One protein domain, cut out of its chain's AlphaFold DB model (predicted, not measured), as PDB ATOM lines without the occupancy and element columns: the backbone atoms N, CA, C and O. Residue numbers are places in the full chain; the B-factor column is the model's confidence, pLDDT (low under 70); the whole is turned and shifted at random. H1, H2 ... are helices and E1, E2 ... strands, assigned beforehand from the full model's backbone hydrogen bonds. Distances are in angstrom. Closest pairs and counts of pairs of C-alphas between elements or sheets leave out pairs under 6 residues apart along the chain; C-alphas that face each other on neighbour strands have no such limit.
ATOM      1  N   VAL A  19      13.618 -44.443  29.121       98.88
ATOM      2  CA  VAL A  19      12.666 -43.443  29.620       98.88
ATOM      3  C   VAL A  19      11.839 -44.059  30.741       98.88
ATOM      4  O   VAL A  19      11.071 -44.995  30.512       98.88
ATOM      5  N   GLY A  20      11.991 -43.525  31.949       98.81
ATOM      6  CA  GLY A  20      11.222 -43.922  33.122       98.81
ATOM      7  C   GLY A  20       9.881 -43.202  33.182       98.81
ATOM      8  O   GLY A  20       9.836 -41.976  33.080       98.81
ATOM      9  N   VAL A  21       8.793 -43.944  33.381       98.81
ATOM     10  CA  VAL A  21       7.455 -43.377  33.594       98.81
ATOM     11  C   VAL A  21       6.946 -43.748  34.981       98.81
ATOM     12  O   VAL A  21       6.717 -44.920  35.285       98.81
ATOM     13  N   MET A  22       6.734 -42.716  35.793       98.31
ATOM     14  CA  MET A  22       6.264 -42.801  37.173       98.31
ATOM     15  C   MET A  22       4.807 -42.348  37.244       98.31
ATOM     16  O   MET A  22       4.401 -41.446  36.510       98.31
ATOM     17  N   GLY A  23       4.002 -42.943  38.120       97.12
ATOM     18  CA  GLY A  23       2.593 -42.566  38.241       97.12
ATOM     19  C   GLY A  23       1.811 -43.411  39.238       97.12
ATOM     20  O   GLY A  23       2.360 -44.295  39.898       97.12
ATOM     21  N   SER A  24       0.513 -43.123  39.342       95.19
ATOM     22  CA  SER A  24      -0.406 -43.798  40.261       95.19
ATOM     23  C   SER A  24      -0.393 -45.321  40.094       95.19
ATOM     24  O   SER A  24      -0.496 -45.843  38.986       95.19
ATOM     25  N   GLY A  25      -0.323 -46.040  41.219       92.81
ATOM     26  CA  GLY A  25      -0.528 -47.491  41.266       92.81
ATOM     27  C   GLY A  25      -2.003 -47.909  41.329       92.81
ATOM     28  O   GLY A  25      -2.286 -49.104  41.299       92.81
ATOM     29  N   GLY A  26      -2.928 -46.950  41.455       92.81
ATOM     30  CA  GLY A  26      -4.373 -47.190  41.535       92.81
ATOM     31  C   GLY A  26      -5.114 -46.721  40.285       92.81
ATOM     32  O   GLY A  26      -5.819 -47.507  39.656       92.81
ATOM     33  N   ASP A  27      -4.893 -45.469  39.895       96.12
ATOM     34  CA  ASP A  27      -5.563 -44.840  38.758       96.12
ATOM     35  C   ASP A  27      -4.745 -44.997  37.479       96.12
ATOM     36  O   ASP A  27      -3.536 -44.774  37.455       96.12
ATOM     37  N   ALA A  28      -5.412 -45.387  36.393       97.00
ATOM     38  CA  ALA A  28      -4.754 -45.643  35.115       97.00
ATOM     39  C   ALA A  28      -4.278 -44.371  34.404       97.00
ATOM     40  O   ALA A  28      -3.328 -44.443  33.628       97.00
ATOM     41  N   HIS A  29      -4.952 -43.235  34.629       97.38
ATOM     42  CA  HIS A  29      -4.761 -42.007  33.845       97.38
ATOM     43  C   HIS A  29      -4.652 -42.319  32.346       97.38
ATOM     44  O   HIS A  29      -3.703 -41.916  31.672       97.38
ATOM     45  N   ASP A  30      -5.577 -43.148  31.847       97.88
ATOM     46  CA  ASP A  30      -5.515 -43.769  30.521       97.88
ATOM     47  C   ASP A  30      -5.422 -42.708  29.407       97.88
ATOM     48  O   ASP A  30      -4.757 -42.921  28.392       97.88
ATOM     49  N   GLU A  31      -6.031 -41.542  29.620       97.88
ATOM     50  CA  GLU A  31      -5.974 -40.360  28.761       97.88
ATOM     51  C   GLU A  31      -4.562 -39.773  28.596       97.88
ATOM     52  O   GLU A  31      -4.285 -39.144  27.577       97.88
ATOM     53  N   LEU A  32      -3.654 -40.021  29.547       98.56
ATOM     54  CA  LEU A  32      -2.246 -39.605  29.499       98.56
ATOM     55  C   LEU A  32      -1.326 -40.788  29.194       98.56
ATOM     56  O   LEU A  32      -0.483 -40.726  28.298       98.56
ATOM     57  N   ALA A  33      -1.511 -41.897  29.907       98.62
ATOM     58  CA  ALA A  33      -0.660 -43.074  29.829       98.62
ATOM     59  C   ALA A  33      -0.696 -43.727  28.440       98.62
ATOM     60  O   ALA A  33       0.348 -44.119  27.912       98.62
ATOM     61  N   ARG A  34      -1.872 -43.809  27.799       98.69
ATOM     62  CA  ARG A  34      -2.006 -44.424  26.469       98.69
ATOM     63  C   ARG A  34      -1.301 -43.646  25.357       98.69
ATOM     64  O   ARG A  34      -0.519 -44.274  24.636       98.69
ATOM     65  N   PRO A  35      -1.548 -42.333  25.155       98.75
ATOM     66  CA  PRO A  35      -0.821 -41.585  24.134       98.75
ATOM     67  C   PRO A  35       0.681 -41.524  24.431       98.75
ATOM     68  O   PRO A  35       1.472 -41.660  23.497       98.75
ATOM     69  N   LEU A  36       1.081 -41.417  25.706       98.88
ATOM     70  CA  LEU A  36       2.492 -41.430  26.096       98.88
ATOM     71  C   LEU A  36       3.184 -42.743  25.712       98.88
ATOM     72  O   LEU A  36       4.200 -42.715  25.021       98.88
ATOM     73  N   GLY A  37       2.620 -43.885  26.117       98.81
ATOM     74  CA  GLY A  37       3.212 -45.199  25.862       98.81
ATOM     75  C   GLY A  37       3.332 -45.499  24.370       98.81
ATOM     76  O   GLY A  37       4.397 -45.909  23.909       98.81
ATOM     77  N   ARG A  38       2.281 -45.207  23.591       98.81
ATOM     78  CA  ARG A  38       2.312 -45.359  22.125       98.81
ATOM     79  C   ARG A  38       3.390 -44.500  21.483       98.81
ATOM     80  O   ARG A  38       4.116 -44.972  20.617       98.81
ATOM     81  N   TRP A  39       3.491 -43.236  21.888       98.81
ATOM     82  CA  TRP A  39       4.481 -42.324  21.329       98.81
ATOM     83  C   TRP A  39       5.915 -42.758  21.655       98.81
ATOM     84  O   TRP A  39       6.748 -42.794  20.747       98.81
ATOM     85  N   LEU A  40       6.187 -43.132  22.912       98.81
ATOM     86  CA  LEU A  40       7.501 -43.611  23.358       98.81
ATOM     87  C   LEU A  40       7.960 -44.851  22.582       98.81
ATOM     88  O   LEU A  40       9.136 -44.939  22.237       98.81
ATOM     89  N   ALA A  41       7.048 -45.762  22.233       98.62
ATOM     90  CA  ALA A  41       7.385 -46.954  21.451       98.62
ATOM     91  C   ALA A  41       7.971 -46.637  20.063       98.62
ATOM     92  O   ALA A  41       8.739 -47.434  19.524       98.62
ATOM     93  N   TYR A  42       7.675 -45.453  19.515       97.69
ATOM     94  CA  TYR A  42       8.250 -44.960  18.260       97.69
ATOM     95  C   TYR A  42       9.553 -44.158  18.433       97.69
ATOM     96  O   TYR A  42      10.105 -43.711  17.433       97.69
ATOM     97  N   GLN A  43      10.042 -43.923  19.660       96.81
ATOM     98  CA  GLN A  43      11.229 -43.080  19.906       96.81
ATOM     99  C   GLN A  43      12.548 -43.868  20.034       96.81
ATOM    100  O   GLN A  43      13.545 -43.295  20.456       96.81
ATOM    101  N   GLU A  44      12.569 -45.164  19.694       96.00
ATOM    102  CA  GLU A  44      13.749 -46.037  19.862       96.00
ATOM    103  C   GLU A  44      14.330 -46.018  21.293       96.00
ATOM    104  O   GLU A  44      15.539 -46.019  21.494       96.00
ATOM    105  N   VAL A  45      13.466 -46.008  22.308       98.38
ATOM    106  CA  VAL A  45      13.855 -46.053  23.728       98.38
ATOM    107  C   VAL A  45      13.296 -47.298  24.394       98.38
ATOM    108  O   VAL A  45      12.250 -47.792  23.980       98.38
ATOM    109  N   HIS A  46      13.932 -47.777  25.460       98.69
ATOM    110  CA  HIS A  46      13.258 -48.657  26.412       98.69
ATOM    111  C   HIS A  46      12.303 -47.842  27.292       98.69
ATOM    112  O   HIS A  46      12.590 -46.695  27.643       98.69
ATOM    113  N   LEU A  47      11.185 -48.452  27.673       98.81
ATOM    114  CA  LEU A  47      10.285 -47.930  28.695       98.81
ATOM    115  C   LEU A  47      10.632 -48.594  30.026       98.81
ATOM    116  O   LEU A  47      10.677 -49.818  30.079       98.81
ATOM    117  N   LEU A  48      10.819 -47.820  31.092       98.81
ATOM    118  CA  LEU A  48      10.961 -48.334  32.453       98.81
ATOM    119  C   LEU A  48       9.764 -47.910  33.309       98.81
ATOM    120  O   LEU A  48       9.379 -46.741  33.299       98.81
ATOM    121  N   THR A  49       9.195 -48.838  34.078       98.31
ATOM    122  CA  THR A  49       8.197 -48.529  35.116       98.31
ATOM    123  C   THR A  49       8.472 -49.303  36.402       98.31
ATOM    124  O   THR A  49       9.199 -50.297  36.420       98.31
ATOM    125  N   GLY A  50       7.828 -48.890  37.490       95.44
ATOM    126  CA  GLY A  50       7.829 -49.638  38.740       95.44
ATOM    127  C   GLY A  50       6.896 -50.852  38.746       95.44
ATOM    128  O   GLY A  50       6.421 -51.183  39.817       95.44
ATOM    129  N   GLU A  51       6.549 -51.493  37.626       92.50
ATOM    130  CA  GLU A  51       5.768 -52.758  37.550       92.50
ATOM    131  C   GLU A  51       4.386 -52.828  38.230       92.50
ATOM    132  O   GLU A  51       3.764 -53.891  38.238       92.50
ATOM    133  N   GLY A  52       3.889 -51.744  38.816       91.94
ATOM    134  CA  GLY A  52       2.593 -51.742  39.483       91.94
ATOM    135  C   GLY A  52       1.423 -51.657  38.504       91.94
ATOM    136  O   GLY A  52       1.591 -51.594  37.284       91.94
ATOM    137  N   ARG A  53       0.216 -51.601  39.072       94.94
ATOM    138  CA  ARG A  53      -1.033 -51.314  38.350       94.94
ATOM    139  C   ARG A  53      -1.164 -49.823  38.012       94.94
ATOM    140  O   ARG A  53      -0.202 -49.061  38.116       94.94
ATOM    141  N   GLY A  54      -2.360 -49.406  37.603       96.62
ATOM    142  CA  GLY A  54      -2.683 -48.008  37.346       96.62
ATOM    143  C   GLY A  54      -1.918 -47.473  36.139       96.62
ATOM    144  O   GLY A  54      -1.871 -48.118  35.089       96.62
ATOM    145  N   ALA A  55      -1.334 -46.287  36.283       97.81
ATOM    146  CA  ALA A  55      -0.653 -45.578  35.208       97.81
ATOM    147  C   ALA A  55       0.537 -46.363  34.645       97.81
ATOM    148  O   ALA A  55       0.762 -46.349  33.435       97.81
ATOM    149  N   MET A  56       1.251 -47.101  35.504       97.25
ATOM    150  CA  MET A  56       2.360 -47.972  35.100       97.25
ATOM    151  C   MET A  56       1.878 -49.108  34.187       97.25
ATOM    152  O   MET A  56       2.447 -49.332  33.120       97.25
ATOM    153  N   GLU A  57       0.790 -49.791  34.551       98.12
ATOM    154  CA  GLU A  57       0.182 -50.836  33.717       98.12
ATOM    155  C   GLU A  57      -0.339 -50.271  32.391       98.12
ATOM    156  O   GLU A  57      -0.081 -50.836  31.324       98.12
ATOM    157  N   ALA A  58      -1.020 -49.124  32.436       98.56
ATOM    158  CA  ALA A  58      -1.597 -48.482  31.263       98.56
ATOM    159  C   ALA A  58      -0.539 -48.046  30.233       98.56
ATOM    160  O   ALA A  58      -0.710 -48.317  29.038       98.56
ATOM    161  N   VAL A  59       0.556 -47.416  30.679       98.81
ATOM    162  CA  VAL A  59       1.636 -46.963  29.786       98.81
ATOM    163  C   VAL A  59       2.423 -48.145  29.222       98.81
ATOM    164  O   VAL A  59       2.672 -48.181  28.016       98.81
ATOM    165  N   SER A  60       2.726 -49.155  30.049       98.69
ATOM    166  CA  SER A  60       3.389 -50.386  29.608       98.69
ATOM    167  C   SER A  60       2.564 -51.122  28.558       98.69
ATOM    168  O   SER A  60       3.098 -51.471  27.511       98.69
ATOM    169  N   ARG A  61       1.250 -51.281  28.771       98.69
ATOM    170  CA  ARG A  61       0.335 -51.879  27.786       98.69
ATOM    171  C   ARG A  61       0.361 -51.134  26.456       98.69
ATOM    172  O   ARG A  61       0.421 -51.748  25.392       98.69
ATOM    173  N   ALA A  62       0.269 -49.808  26.514       98.75
ATOM    174  CA  ALA A  62       0.207 -48.966  25.329       98.75
ATOM    175  C   ALA A  62       1.512 -48.991  24.524       98.75
ATOM    176  O   ALA A  62       1.455 -49.042  23.297       98.75
ATOM    177  N   PHE A  63       2.659 -48.995  25.206       98.81
ATOM    178  CA  PHE A  63       3.972 -49.159  24.587       98.81
ATOM    179  C   PHE A  63       4.134 -50.560  23.990       98.81
ATOM    180  O   PHE A  63       4.484 -50.701  22.818       98.81
ATOM    181  N   HIS A  64       3.826 -51.595  24.776       98.56
ATOM    182  CA  HIS A  64       3.957 -52.991  24.375       98.56
ATOM    183  C   HIS A  64       3.160 -53.298  23.100       98.56
ATOM    184  O   HIS A  64       3.652 -54.013  22.228       98.56
ATOM    185  N   GLY A  65       1.952 -52.738  22.977       98.25
ATOM    186  CA  GLY A  65       1.049 -52.963  21.846       98.25
ATOM    187  C   GLY A  65       1.470 -52.338  20.510       98.25
ATOM    188  O   GLY A  65       0.775 -52.549  19.518       98.25
ATOM    189  N   VAL A  66       2.559 -51.565  20.453       98.25
ATOM    190  CA  VAL A  66       3.088 -51.005  19.200       98.25
ATOM    191  C   VAL A  66       4.101 -51.966  18.577       98.25
ATOM    192  O   VAL A  66       5.025 -52.425  19.246       98.25
ATOM    193  N   SER A  67       3.946 -52.237  17.279       93.81
ATOM    194  CA  SER A  67       4.859 -53.070  16.489       93.81
ATOM    195  C   SER A  67       5.016 -52.518  15.058       93.81
ATOM    196  O   SER A  67       4.015 -52.073  14.488       93.81
ATOM    197  N   PRO A  68       6.229 -52.543  14.464       94.38
ATOM    198  CA  PRO A  68       7.493 -52.919  15.101       94.38
ATOM    199  C   PRO A  68       7.990 -51.824  16.061       94.38
ATOM    200  O   PRO A  68       7.791 -50.634  15.823       94.38
ATOM    201  N   ARG A  69       8.669 -52.228  17.139       96.44
ATOM    202  CA  ARG A  69       9.398 -51.338  18.058       96.44
ATOM    203  C   ARG A  69      10.745 -51.960  18.422       96.44
ATOM    204  O   ARG A  69      10.857 -53.180  18.468       96.44
ATOM    205  N   ARG A  70      11.757 -51.124  18.680       96.69
ATOM    206  CA  ARG A  70      13.099 -51.587  19.091       96.69
ATOM    207  C   ARG A  70      13.259 -51.728  20.601       96.69
ATOM    208  O   ARG A  70      13.988 -52.597  21.062       96.69
ATOM    209  N   GLY A  71      12.627 -50.830  21.352       97.75
ATOM    210  CA  GLY A  71      12.701 -50.812  22.806       97.75
ATOM    211  C   GLY A  71      11.893 -51.925  23.451       97.75
ATOM    212  O   GLY A  71      11.019 -52.506  22.815       97.75
ATOM    213  N   LEU A  72      12.156 -52.152  24.735       98.19
ATOM    214  CA  LEU A  72      11.498 -53.139  25.598       98.19
ATOM    215  C   LEU A  72      10.817 -52.431  26.767       98.19
ATOM    216  O   LEU A  72      11.251 -51.345  27.161       98.19
ATOM    217  N   VAL A  73       9.802 -53.069  27.340       98.56
ATOM    218  CA  VAL A  73       9.206 -52.683  28.616       98.56
ATOM    219  C   VAL A  73       9.986 -53.347  29.751       98.56
ATOM    220  O   VAL A  73       9.897 -54.556  29.972       98.56
ATOM    221  N   ILE A  74      10.749 -52.534  30.468       98.62
ATOM    222  CA  ILE A  74      11.541 -52.902  31.636       98.62
ATOM    223  C   ILE A  74      10.747 -52.564  32.893       98.62
ATOM    224  O   ILE A  74      10.117 -51.510  33.003       98.62
ATOM    225  N   GLY A  75      10.800 -53.468  33.854       97.62
ATOM    226  CA  GLY A  75      10.192 -53.313  35.152       97.62
ATOM    227  C   GLY A  75      11.215 -53.472  36.267       97.62
ATOM    228  O   GLY A  75      12.069 -54.353  36.190       97.62
ATOM    229  N   ILE A  76      11.140 -52.635  37.301       97.31
ATOM    230  CA  ILE A  76      11.829 -52.890  38.572       97.31
ATOM    231  C   ILE A  76      10.779 -53.326  39.577       97.31
ATOM    232  O   ILE A  76       9.899 -52.538  39.892       97.31
ATOM    233  N   LEU A  77      10.857 -54.540  40.104       94.06
ATOM    234  CA  LEU A  77       9.858 -55.147  40.987       94.06
ATOM    235  C   LEU A  77      10.188 -54.887  42.468       94.06
ATOM    236  O   LEU A  77      11.358 -55.021  42.841       94.06
ATOM    237  N   PRO A  78       9.217 -54.538  43.338       92.81
ATOM    238  CA  PRO A  78       9.478 -54.411  44.766       92.81
ATOM    239  C   PRO A  78       9.486 -55.792  45.416       92.81
ATOM    240  O   PRO A  78       8.858 -56.729  44.918       92.81
ATOM    241  N   SER A  79      10.138 -55.895  46.564       89.50
ATOM    242  CA  SER A  79       9.989 -57.059  47.439       89.50
ATOM    243  C   SER A  79       8.862 -56.861  48.446       89.50
ATOM    244  O   SER A  79       8.495 -55.733  48.780       89.50
ATOM    245  N   SER A  80       8.318 -57.963  48.958       81.94
ATOM    246  CA  SER A  80       7.597 -57.957  50.228       81.94
ATOM    247  C   SER A  80       8.593 -57.901  51.394       81.94
ATOM    248  O   SER A  80       9.727 -58.365  51.285       81.94
ATOM    249  N   ASP A  81       8.141 -57.387  52.536       71.56
ATOM    250  CA  ASP A  81       8.914 -57.377  53.783       71.56
ATOM    251  C   ASP A  81       9.078 -58.783  54.412       71.56
ATOM    252  O   ASP A  81       9.808 -58.934  55.387       71.56
ATOM    253  N   VAL A  82       8.374 -59.811  53.909       68.12
ATOM    254  CA  VAL A  82       8.196 -61.101  54.609       68.12
ATOM    255  C   VAL A  82       8.952 -62.249  53.944       68.12
ATOM    256  O   VAL A  82       9.669 -62.984  54.615       68.12
ATOM    257  N   ASP A  83       8.774 -62.432  52.637       74.44
ATOM    258  CA  ASP A  83       9.241 -63.618  51.904       74.44
ATOM    259  C   ASP A  83       9.970 -63.277  50.595       74.44
ATOM    260  O   ASP A  83      10.353 -64.170  49.839       74.44
ATOM    261  N   GLY A  84      10.158 -61.984  50.308       71.75
ATOM    262  CA  GLY A  84      10.745 -61.506  49.058       71.75
ATOM    263  C   GLY A  84       9.859 -61.738  47.827       71.75
ATOM    264  O   GLY A  84      10.296 -61.499  46.697       71.75
ATOM    265  N   ALA A  85       8.617 -62.202  48.013       81.75
ATOM    266  CA  ALA A  85       7.659 -62.332  46.931       81.75
ATOM    267  C   ALA A  85       7.154 -60.950  46.487       81.75
ATOM    268  O   ALA A  85       7.130 -60.000  47.276       81.75
ATOM    269  N   PRO A  86       6.704 -60.804  45.233       82.25
ATOM    270  CA  PRO A  86       6.091 -59.563  44.788       82.25
ATOM    271  C   PRO A  86       4.813 -59.271  45.588       82.25
ATOM    272  O   PRO A  86       4.003 -60.179  45.800       82.25
ATOM    273  N   PRO A  87       4.572 -58.017  46.006       84.19
ATOM    274  CA  PRO A  87       3.329 -57.669  46.674       84.19
ATOM    275  C   PRO A  87       2.123 -57.819  45.735       84.19
ATOM    276  O   PRO A  87       2.239 -57.847  44.507       84.19
ATOM    277  N   ARG A  88       0.917 -57.878  46.308       82.56
ATOM    278  CA  ARG A  88      -0.329 -57.973  45.531       82.56
ATOM    279  C   ARG A  88      -0.433 -56.828  44.518       82.56
ATOM    280  O   ARG A  88      -0.242 -55.665  44.859       82.56
ATOM    281  N   GLY A  89      -0.820 -57.165  43.289       80.75
ATOM    282  CA  GLY A  89      -0.918 -56.203  42.185       80.75
ATOM    283  C   GLY A  89       0.340 -56.117  41.322       80.75
ATOM    284  O   GLY A  89       0.361 -55.323  40.391       80.75
ATOM    285  N   TYR A  90       1.330 -56.960  41.599       87.81
ATOM    286  CA  TYR A  90       2.537 -57.138  40.809       87.81
ATOM    287  C   TYR A  90       2.674 -58.605  40.356       87.81
ATOM    288  O   TYR A  90       2.070 -59.485  40.977       87.81
ATOM    289  N   PRO A  91       3.494 -58.891  39.331       88.44
ATOM    290  CA  PRO A  91       3.997 -57.932  38.350       88.44
ATOM    291  C   PRO A  91       2.889 -57.512  37.371       88.44
ATOM    292  O   PRO A  91       1.910 -58.229  37.150       88.44
ATOM    293  N   ASN A  92       3.052 -56.342  36.766       88.56
ATOM    294  CA  ASN A  92       2.285 -55.921  35.598       88.56
ATOM    295  C   ASN A  92       2.513 -56.911  34.423       88.56
ATOM    296  O   ASN A  92       3.664 -57.188  34.087       88.56
ATOM    297  N   PRO A  93       1.457 -57.427  33.758       94.56
ATOM    298  CA  PRO A  93       1.587 -58.449  32.710       94.56
ATOM    299  C   PRO A  93       2.227 -57.957  31.400       94.56
ATOM    300  O   PRO A  93       2.509 -58.769  30.526       94.56
ATOM    301  N   TRP A  94       2.438 -56.648  31.238       97.75
ATOM    302  CA  TRP A  94       3.011 -56.041  30.028       97.75
ATOM    303  C   TRP A  94       4.527 -55.817  30.110       97.75
ATOM    304  O   TRP A  94       5.101 -55.196  29.216       97.75
ATOM    305  N   ILE A  95       5.165 -56.263  31.194       97.62
ATOM    306  CA  ILE A  95       6.614 -56.178  31.389       97.62
ATOM    307  C   ILE A  95       7.299 -57.305  30.608       97.62
ATOM    308  O   ILE A  95       6.949 -58.472  30.758       97.62
ATOM    309  N   GLU A  96       8.301 -56.961  29.802       97.62
ATOM    310  CA  GLU A  96       9.097 -57.926  29.028       97.62
ATOM    311  C   GLU A  96      10.375 -58.329  29.765       97.62
ATOM    312  O   GLU A  96      10.832 -59.464  29.655       97.62
ATOM    313  N   VAL A  97      10.948 -57.399  30.534       97.56
ATOM    314  CA  VAL A  97      12.150 -57.626  31.340       97.56
ATOM    315  C   VAL A  97      11.890 -57.139  32.759       97.56
ATOM    316  O   VAL A  97      11.939 -55.942  33.026       97.56
ATOM    317  N   SER A  98      11.608 -58.070  33.669       95.88
ATOM    318  CA  SER A  98      11.396 -57.775  35.090       95.88
ATOM    319  C   SER A  98      12.689 -57.950  35.885       95.88
ATOM    320  O   SER A  98      13.336 -58.999  35.824       95.88
ATOM    321  N   ILE A  99      13.058 -56.926  36.652       95.81
ATOM    322  CA  ILE A  99      14.219 -56.909  37.542       95.81
ATOM    323  C   ILE A  99      13.712 -57.065  38.972       95.81
ATOM    324  O   ILE A  99      13.102 -56.162  39.543       95.81
ATOM    325  N   ARG A 100      13.988 -58.223  39.574       93.00
ATOM    326  CA  ARG A 100      13.600 -58.521  40.957       93.00
ATOM    327  C   ARG A 100      14.539 -57.844  41.948       93.00
ATOM    328  O   ARG A 100      15.755 -57.888  41.773       93.00
ATOM    329  N   THR A 101      13.980 -57.269  43.009       93.12
ATOM    330  CA  THR A 101      14.755 -56.621  44.075       93.12
ATOM    331  C   THR A 101      14.394 -57.183  45.449       93.12
ATOM    332  O   THR A 101      13.333 -57.776  45.637       93.12
ATOM    333  N   HIS A 102      15.288 -56.975  46.415       91.62
ATOM    334  CA  HIS A 102      15.070 -57.253  47.839       91.62
ATOM    335  C   HIS A 102      14.500 -56.032  48.588       91.62
ATOM    336  O   HIS A 102      14.403 -56.056  49.807       91.62
ATOM    337  N   LEU A 103      14.174 -54.955  47.863       93.75
ATOM    338  CA  LEU A 103      13.873 -53.624  48.388       93.75
ATOM    339  C   LEU A 103      12.365 -53.493  48.670       93.75
ATOM    340  O   LEU A 103      11.581 -53.530  47.709       93.75
ATOM    341  N   PRO A 104      11.929 -53.376  49.940       90.88
ATOM    342  CA  PRO A 104      10.509 -53.451  50.265       90.88
ATOM    343  C   PRO A 104       9.827 -52.088  50.464       90.88
ATOM    344  O   PRO A 104       8.587 -52.003  50.438       90.88
ATOM    345  N   ALA A 105      10.604 -51.013  50.652       90.69
ATOM    346  CA  ALA A 105      10.053 -49.688  50.895       90.69
ATOM    347  C   ALA A 105       9.286 -49.158  49.677       90.69
ATOM    348  O   ALA A 105       9.635 -49.381  48.515       90.69
ATOM    349  N   ARG A 106       8.163 -48.491  49.966       87.38
ATOM    350  CA  ARG A 106       7.161 -48.067  48.982       87.38
ATOM    351  C   ARG A 106       6.298 -46.927  49.513       87.38
ATOM    352  O   ARG A 106       6.199 -46.704  50.720       87.38
ATOM    353  N   GLY A 107       5.596 -46.247  48.607       86.94
ATOM    354  CA  GLY A 107       4.645 -45.195  48.965       86.94
ATOM    355  C   GLY A 107       5.345 -44.004  49.619       86.94
ATOM    356  O   GLY A 107       6.211 -43.402  48.999       86.94
ATOM    357  N   GLN A 108       4.966 -43.667  50.854       89.38
ATOM    358  CA  GLN A 108       5.559 -42.548  51.606       89.38
ATOM    359  C   GLN A 108       7.032 -42.782  51.971       89.38
ATOM    360  O   GLN A 108       7.782 -41.825  52.095       89.38
ATOM    361  N   ARG A 109       7.455 -44.047  52.072       93.56
ATOM    362  CA  ARG A 109       8.857 -44.457  52.258       93.56
ATOM    363  C   ARG A 109       9.610 -44.553  50.925       93.56
ATOM    364  O   ARG A 109      10.581 -45.286  50.790       93.56
ATOM    365  N   GLY A 110       9.103 -43.893  49.883       92.25
ATOM    366  CA  GLY A 110       9.615 -44.017  48.522       92.25
ATOM    367  C   GLY A 110      11.039 -43.492  48.347       92.25
ATOM    368  O   GLY A 110      11.687 -43.895  47.386       92.25
ATOM    369  N   SER A 111      11.515 -42.650  49.263       95.44
ATOM    370  CA  SER A 111      12.880 -42.108  49.280       95.44
ATOM    371  C   SER A 111      13.790 -42.769  50.320       95.44
ATOM    372  O   SER A 111      14.924 -42.327  50.497       95.44
ATOM    373  N   ASP A 112      13.306 -43.791  51.035       96.94
ATOM    374  CA  ASP A 112      14.135 -44.524  51.987       96.94
ATOM    375  C   ASP A 112      15.214 -45.330  51.234       96.94
ATOM    376  O   ASP A 112      14.946 -45.827  50.136       96.94
ATOM    377  N   PRO A 113      16.410 -45.548  51.817       95.06
ATOM    378  CA  PRO A 113      17.496 -46.281  51.154       95.06
ATOM    379  C   PRO A 113      17.136 -47.704  50.693       95.06
ATOM    380  O   PRO A 113      17.757 -48.234  49.776       95.06
ATOM    381  N   ASP A 114      16.139 -48.328  51.323       94.12
ATOM    382  CA  ASP A 114      15.607 -49.652  50.995       94.12
ATOM    383  C   ASP A 114      14.451 -49.603  49.970       94.12
ATOM    384  O   ASP A 114      13.695 -50.567  49.826       94.12
ATOM    385  N   SER A 115      14.301 -48.492  49.241       95.75
ATOM    386  CA  SER A 115      13.312 -48.301  48.175       95.75
ATOM    387  C   SER A 115      13.893 -48.602  46.794       95.75
ATOM    388  O   SER A 115      14.954 -48.121  46.396       95.75
ATOM    389  N   ARG A 116      13.140 -49.324  45.964       95.94
ATOM    390  CA  ARG A 116      13.495 -49.525  44.545       95.94
ATOM    391  C   ARG A 116      13.374 -48.258  43.690       95.94
ATOM    392  O   ARG A 116      13.843 -48.257  42.555       95.94
ATOM    393  N   ASN A 117      12.737 -47.199  44.192       97.38
ATOM    394  CA  ASN A 117      12.536 -45.962  43.434       97.38
ATOM    395  C   ASN A 117      13.876 -45.337  43.017       97.38
ATOM    396  O   ASN A 117      13.985 -44.777  41.929       97.38
ATOM    397  N   HIS A 118      14.922 -45.519  43.828       98.25
ATOM    398  CA  HIS A 118      16.289 -45.151  43.465       98.25
ATOM    399  C   HIS A 118      16.738 -45.837  42.169       98.25
ATOM    400  O   HIS A 118      17.291 -45.189  41.285       98.25
ATOM    401  N   VAL A 119      16.446 -47.133  42.014       98.19
ATOM    402  CA  VAL A 119      16.775 -47.908  40.810       98.19
ATOM    403  C   VAL A 119      15.958 -47.427  39.612       98.19
ATOM    404  O   VAL A 119      16.532 -47.255  38.537       98.19
ATOM    405  N   ASN A 120      14.659 -47.151  39.794       98.25
ATOM    406  CA  ASN A 120      13.803 -46.586  38.743       98.25
ATOM    407  C   ASN A 120      14.403 -45.292  38.179       98.25
ATOM    408  O   ASN A 120      14.554 -45.138  36.966       98.25
ATOM    409  N   VAL A 121      14.778 -44.374  39.068       98.56
ATOM    410  CA  VAL A 121      15.283 -43.049  38.702       98.56
ATOM    411  C   VAL A 121      16.699 -43.122  38.135       98.56
ATOM    412  O   VAL A 121      16.958 -42.573  37.068       98.56
ATOM    413  N   LEU A 122      17.625 -43.818  38.799       98.25
ATOM    414  CA  LEU A 122      19.028 -43.879  38.377       98.25
ATOM    415  C   LEU A 122      19.237 -44.662  37.080       98.25
ATOM    416  O   LEU A 122      20.208 -44.384  36.375       98.25
ATOM    417  N   SER A 123      18.345 -45.607  36.767       98.31
ATOM    418  CA  SER A 123      18.369 -46.362  35.507       98.31
ATOM    419  C   SER A 123      17.723 -45.608  34.344       98.31
ATOM    420  O   SER A 123      17.869 -46.038  33.202       98.31
ATOM    421  N   SER A 124      17.009 -44.514  34.619       98.56
ATOM    422  CA  SER A 124      16.337 -43.704  33.605       98.56
ATOM    423  C   SER A 124      17.243 -42.575  33.118       98.56
ATOM    424  O   SER A 124      17.803 -41.813  33.905       98.56
ATOM    425  N   ASP A 125      17.334 -42.427  31.802       98.38
ATOM    426  CA  ASP A 125      17.997 -41.293  31.160       98.38
ATOM    427  C   ASP A 125      17.105 -40.039  31.166       98.38
ATOM    428  O   ASP A 125      17.593 -38.908  31.226       98.38
ATOM    429  N   VAL A 126      15.783 -40.243  31.122       98.62
ATOM    430  CA  VAL A 126      14.744 -39.211  31.262       98.62
ATOM    431  C   VAL A 126      13.586 -39.778  32.080       98.62
ATOM    432  O   VAL A 126      13.169 -40.911  31.849       98.62
ATOM    433  N   VAL A 127      13.040 -38.989  33.003       98.88
ATOM    434  CA  VAL A 127      11.901 -39.349  33.857       98.88
ATOM    435  C   VAL A 127      10.672 -38.522  33.479       98.88
ATOM    436  O   VAL A 127      10.741 -37.305  33.298       98.88
ATOM    437  N   ILE A 128       9.524 -39.186  33.380       98.88
ATOM    438  CA  ILE A 128       8.218 -38.565  33.166       98.88
ATOM    439  C   ILE A 128       7.312 -38.953  34.331       98.88
ATOM    440  O   ILE A 128       7.079 -40.137  34.570       98.88
ATOM    441  N   ALA A 129       6.768 -37.964  35.035       98.56
ATOM    442  CA  ALA A 129       5.814 -38.172  36.118       98.56
ATOM    443  C   ALA A 129       4.379 -37.904  35.637       98.56
ATOM    444  O   ALA A 129       3.991 -36.765  35.362       98.56
ATOM    445  N   LEU A 130       3.556 -38.946  35.569       98.56
ATOM    446  CA  LEU A 130       2.099 -38.849  35.446       98.56
ATOM    447  C   LEU A 130       1.468 -38.530  36.815       98.56
ATOM    448  O   LEU A 130       2.183 -38.520  37.824       98.56
ATOM    449  N   PRO A 131       0.164 -38.200  36.887       97.81
ATOM    450  CA  PRO A 131      -0.501 -38.031  38.172       97.81
ATOM    451  C   PRO A 131      -0.366 -39.297  39.030       97.81
ATOM    452  O   PRO A 131      -0.374 -40.428  38.533       97.81
ATOM    453  N   GLY A 132      -0.154 -39.095  40.326       95.56
ATOM    454  CA  GLY A 132       0.203 -40.158  41.251       95.56
ATOM    455  C   GLY A 132       0.299 -39.664  42.686       95.56
ATOM    456  O   GLY A 132       0.166 -38.476  42.956       95.56
ATOM    457  N   GLY A 133       0.485 -40.607  43.607       94.38
ATOM    458  CA  GLY A 133       0.554 -40.327  45.040       94.38
ATOM    459  C   GLY A 133       1.989 -40.143  45.562       94.38
ATOM    460  O   GLY A 133       2.907 -39.856  44.791       94.38
ATOM    461  N   PRO A 134       2.217 -40.407  46.863       93.81
ATOM    462  CA  PRO A 134       3.511 -40.190  47.521       93.81
ATOM    463  C   PRO A 134       4.704 -40.899  46.867       93.81
ATOM    464  O   PRO A 134       5.807 -40.361  46.857       93.81
ATOM    465  N   GLY A 135       4.494 -42.086  46.286       94.56
ATOM    466  CA  GLY A 135       5.556 -42.812  45.581       94.56
ATOM    467  C   GLY A 135       6.064 -42.051  44.353       94.56
ATOM    468  O   GLY A 135       7.268 -41.883  44.197       94.56
ATOM    469  N   THR A 136       5.147 -41.507  43.548       96.75
ATOM    470  CA  THR A 136       5.476 -40.694  42.368       96.75
ATOM    471  C   THR A 136       6.150 -39.379  42.761       96.75
ATOM    472  O   THR A 136       7.109 -38.962  42.111       96.75
ATOM    473  N   ALA A 137       5.697 -38.743  43.847       97.31
ATOM    474  CA  ALA A 137       6.357 -37.560  44.396       97.31
ATOM    475  C   ALA A 137       7.788 -37.877  44.870       97.31
ATOM    476  O   ALA A 137       8.708 -37.120  44.568       97.31
ATOM    477  N   SER A 138       7.992 -39.031  45.514       97.25
ATOM    478  CA  SER A 138       9.317 -39.503  45.943       97.25
ATOM    479  C   SER A 138      10.250 -39.742  44.752       97.25
ATOM    480  O   SER A 138      11.378 -39.268  44.753       97.25
ATOM    481  N   GLU A 139       9.787 -40.415  43.693       98.25
ATOM    482  CA  GLU A 139      10.583 -40.626  42.470       98.25
ATOM    483  C   GLU A 139      10.924 -39.307  41.767       98.25
ATOM    484  O   GLU A 139      12.018 -39.151  41.228       98.25
ATOM    485  N   THR A 140      10.009 -38.339  41.805       98.31
ATOM    486  CA  THR A 140      10.246 -36.996  41.263       98.31
ATOM    487  C   THR A 140      11.302 -36.248  42.080       98.31
ATOM    488  O   THR A 140      12.208 -35.660  41.494       98.31
ATOM    489  N   ALA A 141      11.234 -36.314  43.415       98.06
ATOM    490  CA  ALA A 141      12.240 -35.735  44.307       98.06
ATOM    491  C   ALA A 141      13.620 -36.363  44.077       98.06
ATOM    492  O   ALA A 141      14.579 -35.650  43.806       98.06
ATOM    493  N   LEU A 142      13.694 -37.696  44.051       98.50
ATOM    494  CA  LEU A 142      14.932 -38.422  43.767       98.50
ATOM    495  C   LEU A 142      15.514 -38.064  42.395       98.50
ATOM    496  O   LEU A 142      16.730 -37.999  42.239       98.50
ATOM    497  N   ALA A 143      14.671 -37.837  41.382       98.62
ATOM    498  CA  ALA A 143      15.154 -37.413  40.073       98.62
ATOM    499  C   ALA A 143      15.836 -36.043  40.141       98.62
ATOM    500  O   ALA A 143      16.908 -35.881  39.562       98.62
ATOM    501  N   LEU A 144      15.272 -35.095  40.891       98.38
ATOM    502  CA  LEU A 144      15.905 -33.797  41.132       98.38
ATOM    503  C   LEU A 144      17.212 -33.950  41.924       98.38
ATOM    504  O   LEU A 144      18.238 -33.436  41.481       98.38
ATOM    505  N   ASP A 145      17.202 -34.725  43.012       98.06
ATOM    506  CA  ASP A 145      18.377 -34.958  43.866       98.06
ATOM    507  C   ASP A 145      19.548 -35.576  43.085       98.06
ATOM    508  O   ASP A 145      20.708 -35.213  43.277       98.06
ATOM    509  N   TYR A 146      19.251 -36.489  42.157       98.38
ATOM    510  CA  TYR A 146      20.250 -37.134  41.302       98.38
ATOM    511  C   TYR A 146      20.573 -36.366  40.018       98.38
ATOM    512  O   TYR A 146      21.342 -36.863  39.191       98.38
ATOM    513  N   GLY A 147      19.983 -35.186  39.804       97.56
ATOM    514  CA  GLY A 147      20.167 -34.417  38.573       97.56
ATOM    515  C   GLY A 147      19.664 -35.144  37.320       97.56
ATOM    516  O   GLY A 147      20.152 -34.901  36.212       97.56
ATOM    517  N   ARG A 148      18.706 -36.063  37.474       98.12
ATOM    518  CA  ARG A 148      18.050 -36.754  36.364       98.12
ATOM    519  C   ARG A 148      16.985 -35.844  35.746       98.12
ATOM    520  O   ARG A 148      16.146 -35.309  36.470       98.12
ATOM    521  N   PRO A 149      16.969 -35.675  34.410       98.38
ATOM    522  CA  PRO A 149      15.927 -34.910  33.741       98.38
ATOM    523  C   PRO A 149      14.533 -35.429  34.085       98.38
ATOM    524  O   PRO A 149      14.211 -36.566  33.748       98.38
ATOM    525  N   VAL A 150      13.700 -34.592  34.700       98.75
ATOM    526  CA  VAL A 150      12.326 -34.947  35.070       98.75
ATOM    527  C   VAL A 150      11.321 -33.900  34.597       98.75
ATOM    528  O   VAL A 150      11.559 -32.696  34.691       98.75
ATOM    529  N   VAL A 151      10.188 -34.373  34.077       98.75
ATOM    530  CA  VAL A 151       9.025 -33.545  33.734       98.75
ATOM    531  C   VAL A 151       7.744 -34.194  34.244       98.75
ATOM    532  O   VAL A 151       7.536 -35.395  34.075       98.75
ATOM    533  N   ALA A 152       6.857 -33.403  34.842       98.62
ATOM    534  CA  ALA A 152       5.527 -33.845  35.232       98.62
ATOM    535  C   ALA A 152       4.490 -33.402  34.194       98.62
ATOM    536  O   ALA A 152       4.380 -32.216  33.882       98.62
ATOM    537  N   TRP A 153       3.702 -34.342  33.669       98.50
ATOM    538  CA  TRP A 153       2.595 -34.010  32.773       98.50
ATOM    539  C   TRP A 153       1.326 -33.762  33.592       98.50
ATOM    540  O   TRP A 153       0.813 -34.680  34.238       98.50
ATOM    541  N   ARG A 154       0.838 -32.517  33.605       97.31
ATOM    542  CA  ARG A 154      -0.310 -32.093  34.414       97.31
ATOM    543  C   ARG A 154      -1.291 -31.212  33.622       97.31
ATOM    544  O   ARG A 154      -1.254 -29.988  33.723       97.31
ATOM    545  N   PRO A 155      -2.210 -31.819  32.849       92.12
ATOM    546  CA  PRO A 155      -3.192 -31.069  32.058       92.12
ATOM    547  C   PRO A 155      -4.156 -30.212  32.887       92.12
ATOM    548  O   PRO A 155      -4.678 -29.223  32.382       92.12
ATOM    549  N   ALA A 156      -4.401 -30.589  34.144       89.38
ATOM    550  CA  ALA A 156      -5.359 -29.931  35.032       89.38
ATOM    551  C   ALA A 156      -4.750 -28.800  35.890       89.38
ATOM    552  O   ALA A 156      -5.417 -28.305  36.794       89.38
ATOM    553  N   GLY A 157      -3.505 -28.390  35.625       88.12
ATOM    554  CA  GLY A 157      -2.796 -27.371  36.408       88.12
ATOM    555  C   GLY A 157      -1.694 -27.959  37.284       88.12
ATOM    556  O   GLY A 157      -1.283 -29.095  37.090       88.12
ATOM    557  N   THR A 158      -1.164 -27.181  38.223       90.44
ATOM    558  CA  THR A 158      -0.037 -27.618  39.053       90.44
ATOM    559  C   THR A 158      -0.467 -28.597  40.142       90.44
ATOM    560  O   THR A 158      -1.521 -28.468  40.759       90.44
ATOM    561  N   ASP A 159       0.391 -29.576  40.396       93.44
ATOM    562  CA  ASP A 159       0.292 -30.534  41.485       93.44
ATOM    563  C   ASP A 159       1.212 -30.073  42.627       93.44
ATOM    564  O   ASP A 159       2.438 -30.168  42.492       93.44
ATOM    565  N   PRO A 160       0.658 -29.537  43.728       92.44
ATOM    566  CA  PRO A 160       1.451 -29.012  44.837       92.44
ATOM    567  C   PRO A 160       2.102 -30.115  45.681       92.44
ATOM    568  O   PRO A 160       2.874 -29.804  46.583       92.44
ATOM    569  N   THR A 161       1.781 -31.390  45.433       92.94
ATOM    570  CA  THR A 161       2.386 -32.516  46.160       92.94
ATOM    571  C   THR A 161       3.750 -32.915  45.597       92.94
ATOM    572  O   THR A 161       4.505 -33.627  46.259       92.94
ATOM    573  N   LEU A 162       4.079 -32.451  44.389       96.12
ATOM    574  CA  LEU A 162       5.402 -32.617  43.801       96.12
ATOM    575  C   LEU A 162       6.390 -31.588  44.377       96.12
ATOM    576  O   LEU A 162       5.975 -30.499  44.779       96.12
ATOM    577  N   PRO A 163       7.703 -31.882  44.362       95.75
ATOM    578  CA  PRO A 163       8.728 -30.906  44.729       95.75
ATOM    579  C   PRO A 163       8.588 -29.598  43.941       95.75
ATOM    580  O   PRO A 163       8.314 -29.635  42.738       95.75
ATOM    581  N   ALA A 164       8.826 -28.458  44.596       92.38
ATOM    582  CA  ALA A 164       8.610 -27.124  44.023       92.38
ATOM    583  C   ALA A 164       9.381 -26.883  42.711       92.38
ATOM    584  O   ALA A 164       8.849 -26.266  41.792       92.38
ATOM    585  N   ASP A 165      10.589 -27.441  42.596       94.94
ATOM    586  CA  ASP A 165      11.450 -27.292  41.415       94.94
ATOM    587  C   ASP A 165      11.079 -28.242  40.263       94.94
ATOM    588  O   ASP A 165      11.710 -28.242  39.202       94.94
ATOM    589  N   THR A 166      10.040 -29.065  40.435       97.00
ATOM    590  CA  THR A 166       9.580 -29.965  39.377       97.00
ATOM    591  C   THR A 166       8.997 -29.160  38.225       97.00
ATOM    592  O   THR A 166       7.983 -28.478  38.369       97.00
ATOM    593  N   ARG A 167       9.561 -29.327  37.027       97.62
ATOM    594  CA  ARG A 167       8.953 -28.799  35.805       97.62
ATOM    595  C   ARG A 167       7.628 -29.512  35.532       97.62
ATOM    596  O   ARG A 167       7.624 -30.680  35.147       97.62
ATOM    597  N   GLN A 168       6.516 -28.795  35.663       98.12
ATOM    598  CA  GLN A 168       5.180 -29.296  35.333       98.12
ATOM    599  C   GLN A 168       4.688 -28.649  34.040       98.12
ATOM    600  O   GLN A 168       4.764 -27.431  33.894       98.12
ATOM    601  N   VAL A 169       4.212 -29.455  33.092       98.38
ATOM    602  CA  VAL A 169       3.744 -28.980  31.781       98.38
ATOM    603  C   VAL A 169       2.305 -29.431  31.520       98.38
ATOM    604  O   VAL A 169       1.959 -30.576  31.834       98.38
ATOM    605  N   PRO A 170       1.446 -28.572  30.942       97.56
ATOM    606  CA  PRO A 170       0.040 -28.903  30.727       97.56
ATOM    607  C   PRO A 170      -0.187 -29.775  29.490       97.56
ATOM    608  O   PRO A 170      -1.122 -30.578  29.453       97.56
ATOM    609  N   THR A 171       0.662 -29.656  28.467       98.25
ATOM    610  CA  THR A 171       0.413 -30.289  27.169       98.25
ATOM    611  C   THR A 171       1.321 -31.478  26.890       98.25
ATOM    612  O   THR A 171       2.479 -31.534  27.305       98.25
ATOM    613  N   PHE A 172       0.809 -32.423  26.094       98.62
ATOM    614  CA  PHE A 172       1.619 -33.544  25.622       98.62
ATOM    615  C   PHE A 172       2.791 -33.080  24.751       98.62
ATOM    616  O   PHE A 172       3.883 -33.633  24.830       98.62
ATOM    617  N   VAL A 173       2.583 -32.030  23.950       98.62
ATOM    618  CA  VAL A 173       3.605 -31.464  23.059       98.62
ATOM    619  C   VAL A 173       4.829 -31.005  23.849       98.62
ATOM    620  O   VAL A 173       5.961 -31.257  23.437       98.62
ATOM    621  N   GLU A 174       4.630 -30.395  25.015       98.62
ATOM    622  CA  GLU A 174       5.731 -29.981  25.885       98.62
ATOM    623  C   GLU A 174       6.473 -31.167  26.511       98.62
ATOM    624  O   GLU A 174       7.701 -31.129  26.603       98.62
ATOM    625  N   VAL A 175       5.765 -32.246  26.872       98.81
ATOM    626  CA  VAL A 175       6.397 -33.505  27.313       98.81
ATOM    627  C   VAL A 175       7.270 -34.074  26.196       98.81
ATOM    628  O   VAL A 175       8.435 -34.406  26.419       98.81
ATOM    629  N   GLN A 176       6.742 -34.138  24.971       98.81
ATOM    630  CA  GLN A 176       7.477 -34.634  23.807       98.81
ATOM    631  C   GLN A 176       8.716 -33.778  23.515       98.81
ATOM    632  O   GLN A 176       9.793 -34.320  23.264       98.81
ATOM    633  N   ALA A 177       8.579 -32.450  23.570       98.69
ATOM    634  CA  ALA A 177       9.681 -31.516  23.364       98.69
ATOM    635  C   ALA A 177      10.773 -31.689  24.428       98.69
ATOM    636  O   ALA A 177      11.956 -31.770  24.085       98.69
ATOM    637  N   PHE A 178      10.384 -31.815  25.702       98.75
ATOM    638  CA  PHE A 178      11.303 -32.081  26.804       98.75
ATOM    639  C   PHE A 178      12.099 -33.363  26.550       98.75
ATOM    640  O   PHE A 178      13.325 -33.311  26.435       98.75
ATOM    641  N   VAL A 179      11.412 -34.490  26.358       98.62
ATOM    642  CA  VAL A 179      12.047 -35.799  26.160       98.62
ATOM    643  C   VAL A 179      12.970 -35.784  24.939       98.62
ATOM    644  O   VAL A 179      14.143 -36.134  25.064       98.62
ATOM    645  N   ARG A 180      12.509 -35.294  23.778       98.31
ATOM    646  CA  ARG A 180      13.341 -35.213  22.561       98.31
ATOM    647  C   ARG A 180      14.601 -34.379  22.765       98.31
ATOM    648  O   ARG A 180      15.671 -34.781  22.318       98.31
ATOM    649  N   SER A 181      14.502 -33.242  23.460       98.00
ATOM    650  CA  SER A 181      15.667 -32.389  23.724       98.00
ATOM    651  C   SER A 181      16.745 -33.103  24.550       98.00
ATOM    652  O   SER A 181      17.940 -32.890  24.334       98.00
ATOM    653  N   HIS A 182      16.343 -33.968  25.485       97.88
ATOM    654  CA  HIS A 182      17.259 -34.737  26.320       97.88
ATOM    655  C   HIS A 182      17.829 -35.949  25.574       97.88
ATOM    656  O   HIS A 182      19.045 -36.137  25.587       97.88
ATOM    657  N   LEU A 183      17.002 -36.694  24.833       95.81
ATOM    658  CA  LEU A 183      17.469 -37.804  23.993       95.81
ATOM    659  C   LEU A 183      18.474 -37.338  22.926       95.81
ATOM    660  O   LEU A 183      19.509 -37.971  22.727       95.81
ATOM    661  N   ASN A 184      18.232 -36.182  22.297       94.50
ATOM    662  CA  ASN A 184      19.156 -35.607  21.316       94.50
ATOM    663  C   ASN A 184      20.512 -35.231  21.931       94.50
ATOM    664  O   ASN A 184      21.548 -35.419  21.290       94.50
ATOM    665  N   ARG A 185      20.522 -34.719  23.171       93.81
ATOM    666  CA  ARG A 185      21.764 -34.413  23.894       93.81
ATOM    667  C   ARG A 185      22.561 -35.672  24.218       93.81
ATOM    668  O   ARG A 185      23.765 -35.675  23.988       93.81
ATOM    669  N   LEU A 186      21.897 -36.738  24.665       91.00
ATOM    670  CA  LEU A 186      22.544 -38.030  24.919       91.00
ATOM    671  C   LEU A 186      23.165 -38.595  23.638       91.00
ATOM    672  O   LEU A 186      24.337 -38.957  23.622       91.00
ATOM    673  N   ALA A 187      22.421 -38.575  22.529       87.88
ATOM    674  CA  ALA A 187      22.937 -39.023  21.237       87.88
ATOM    675  C   ALA A 187      24.146 -38.194  20.758       87.88
ATOM    676  O   ALA A 187      25.059 -38.733  20.132       87.88
ATOM    677  N   ALA A 188      24.172 -36.886  21.034       86.69
ATOM    678  CA  ALA A 188      25.317 -36.032  20.723       86.69
ATOM    679  C   ALA A 188      26.548 -36.357  21.589       86.69
ATOM    680  O   ALA A 188      27.653 -36.409  21.058       86.69
ATOM    681  N   GLN A 189      26.360 -36.632  22.884       83.44
ATOM    682  CA  GLN A 189      27.441 -37.021  23.796       83.44
ATOM    683  C   GLN A 189      28.065 -38.363  23.403       83.44
ATOM    684  O   GLN A 189      29.284 -38.459  23.316       83.44
ATOM    685  N   THR A 190      27.247 -39.369  23.081       79.44
ATOM    686  CA  THR A 190      27.741 -40.686  22.644       79.44
ATOM    687  C   THR A 190      28.551 -40.593  21.351       79.44
ATOM    688  O   THR A 190      29.562 -41.271  21.218       79.44
ATOM    689  N   ARG A 191      28.150 -39.724  20.410       76.50
ATOM    690  CA  ARG A 191      28.893 -39.492  19.159       76.50
ATOM    691  C   ARG A 191      30.188 -38.702  19.339       76.50
ATOM    692  O   ARG A 191      31.059 -38.823  18.499       76.50
ATOM    693  N   GLY A 192      30.302 -37.877  20.380       66.94
ATOM    694  CA  GLY A 192      31.535 -37.139  20.679       66.94
ATOM    695  C   GLY A 192      32.592 -37.964  21.422       66.94
ATOM    696  O   GLY A 192      33.718 -37.502  21.571       66.94
ATOM    697  N   LEU A 193      32.220 -39.152  21.911       59.91
ATOM    698  CA  LEU A 193      33.094 -40.091  22.625       59.91
ATOM    699  C   LEU A 193      33.579 -41.260  21.747       59.91
ATOM    700  O   LEU A 193      34.405 -42.045  22.213       59.91
ATOM    701  N   ALA A 194      33.043 -41.396  20.531       53.19
ATOM    702  CA  ALA A 194      33.405 -42.412  19.542       53.19
ATOM    703  C   ALA A 194      34.318 -41.810  18.469       53.19
ATOM    704  O   ALA A 194      35.234 -42.533  18.021       53.19
TER     705      ALA A 194
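Overview. This is residues 19 to 194 of the 194 residues of the protein "LOG family protein" of Gemmatimonadetes bacterium (UniProt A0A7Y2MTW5). A strongly twisted sheet of six parallel strands forms the core, in three layers with helices on both its faces: H1, H2 and the long H5 on one, H3 and H4 on the other. Residues 187 to 194, of which 187 to 192 belong to H5, stick out from the rest. The 176 printed residues hold five named helices and six named strands, in the order E1 H1 E2 H2 E3 E4 H3 E5 H4 E6 H5; across the sheet the order is E4 E3 E2 E1 E5 E6. The class is mixed, helices and strands, with under half of the residues in named elements. The whole is compact, with a radius of gyration of the C-alphas of 15.2 A and spans of 46 by 37 by 36 A.

Arrangement. The sheet runs from edge strand E4, residues 97 to 100, through E3, 73 to 77, E2, 46 to 49, E1, 19 to 22, and E5, 126 to 129, to edge strand E6, 150 to 153. Across its neighbour pairs, N 75 and O 97 are 2.8 A apart, N 74 and O 47 2.7 A, N 21 and O 48 2.9 A, N 128 and O 20 2.8 A, and N 129 and O 151 2.8 A, within hydrogen-bond range. H1, residues 30 to 41, lies over E1 at a height over the sheet of 7.6 A. It touches H2, residues 55 to 64, at a steep tilt of 38 degrees, the same way; the closest C-alphas, of Gly 37 and Phe 63, are 4.2 A apart. On the opposite face, H3, residues 117 to 122, touches H4, residues 134 to 145, at a shallow tilt of 30 degrees; the closest C-alphas, of Asn 117 and Glu 139, are 5.8 A apart. E1, H1, E2; E2, H2, E3; and E5, H4, E6 are strand-helix-strand units, parallel neighbour strands with a helix between, each with a right-handed crossover. H5, residues 172 to 192, runs along the strands over E5 and E6, at a height over the sheet of 9.5 A. Every O i to N i+4 pair is within hydrogen-bond range in H2, H3, H4 and H5, and 7 of 8 in H1.

Along the chain. E1 begins at C-alpha 19 (12.666, -43.443, 29.620). H1 is 16.1 A long, H4 16.2 A, H2 13.9 A and E3 12.6 A. H5, 30.5 A long, ends at C-alpha 192 (31.535, -37.139, 20.679).

Size, cuts and confidence. The C-alphas farthest apart, of Val 82 and Gly 192, are 47.6 A apart. The printed part has no cut. The long links are E3 to E4, E4 to H3 and E6 to H5. Residues 82 and 192 to 194 have pLDDT under 70.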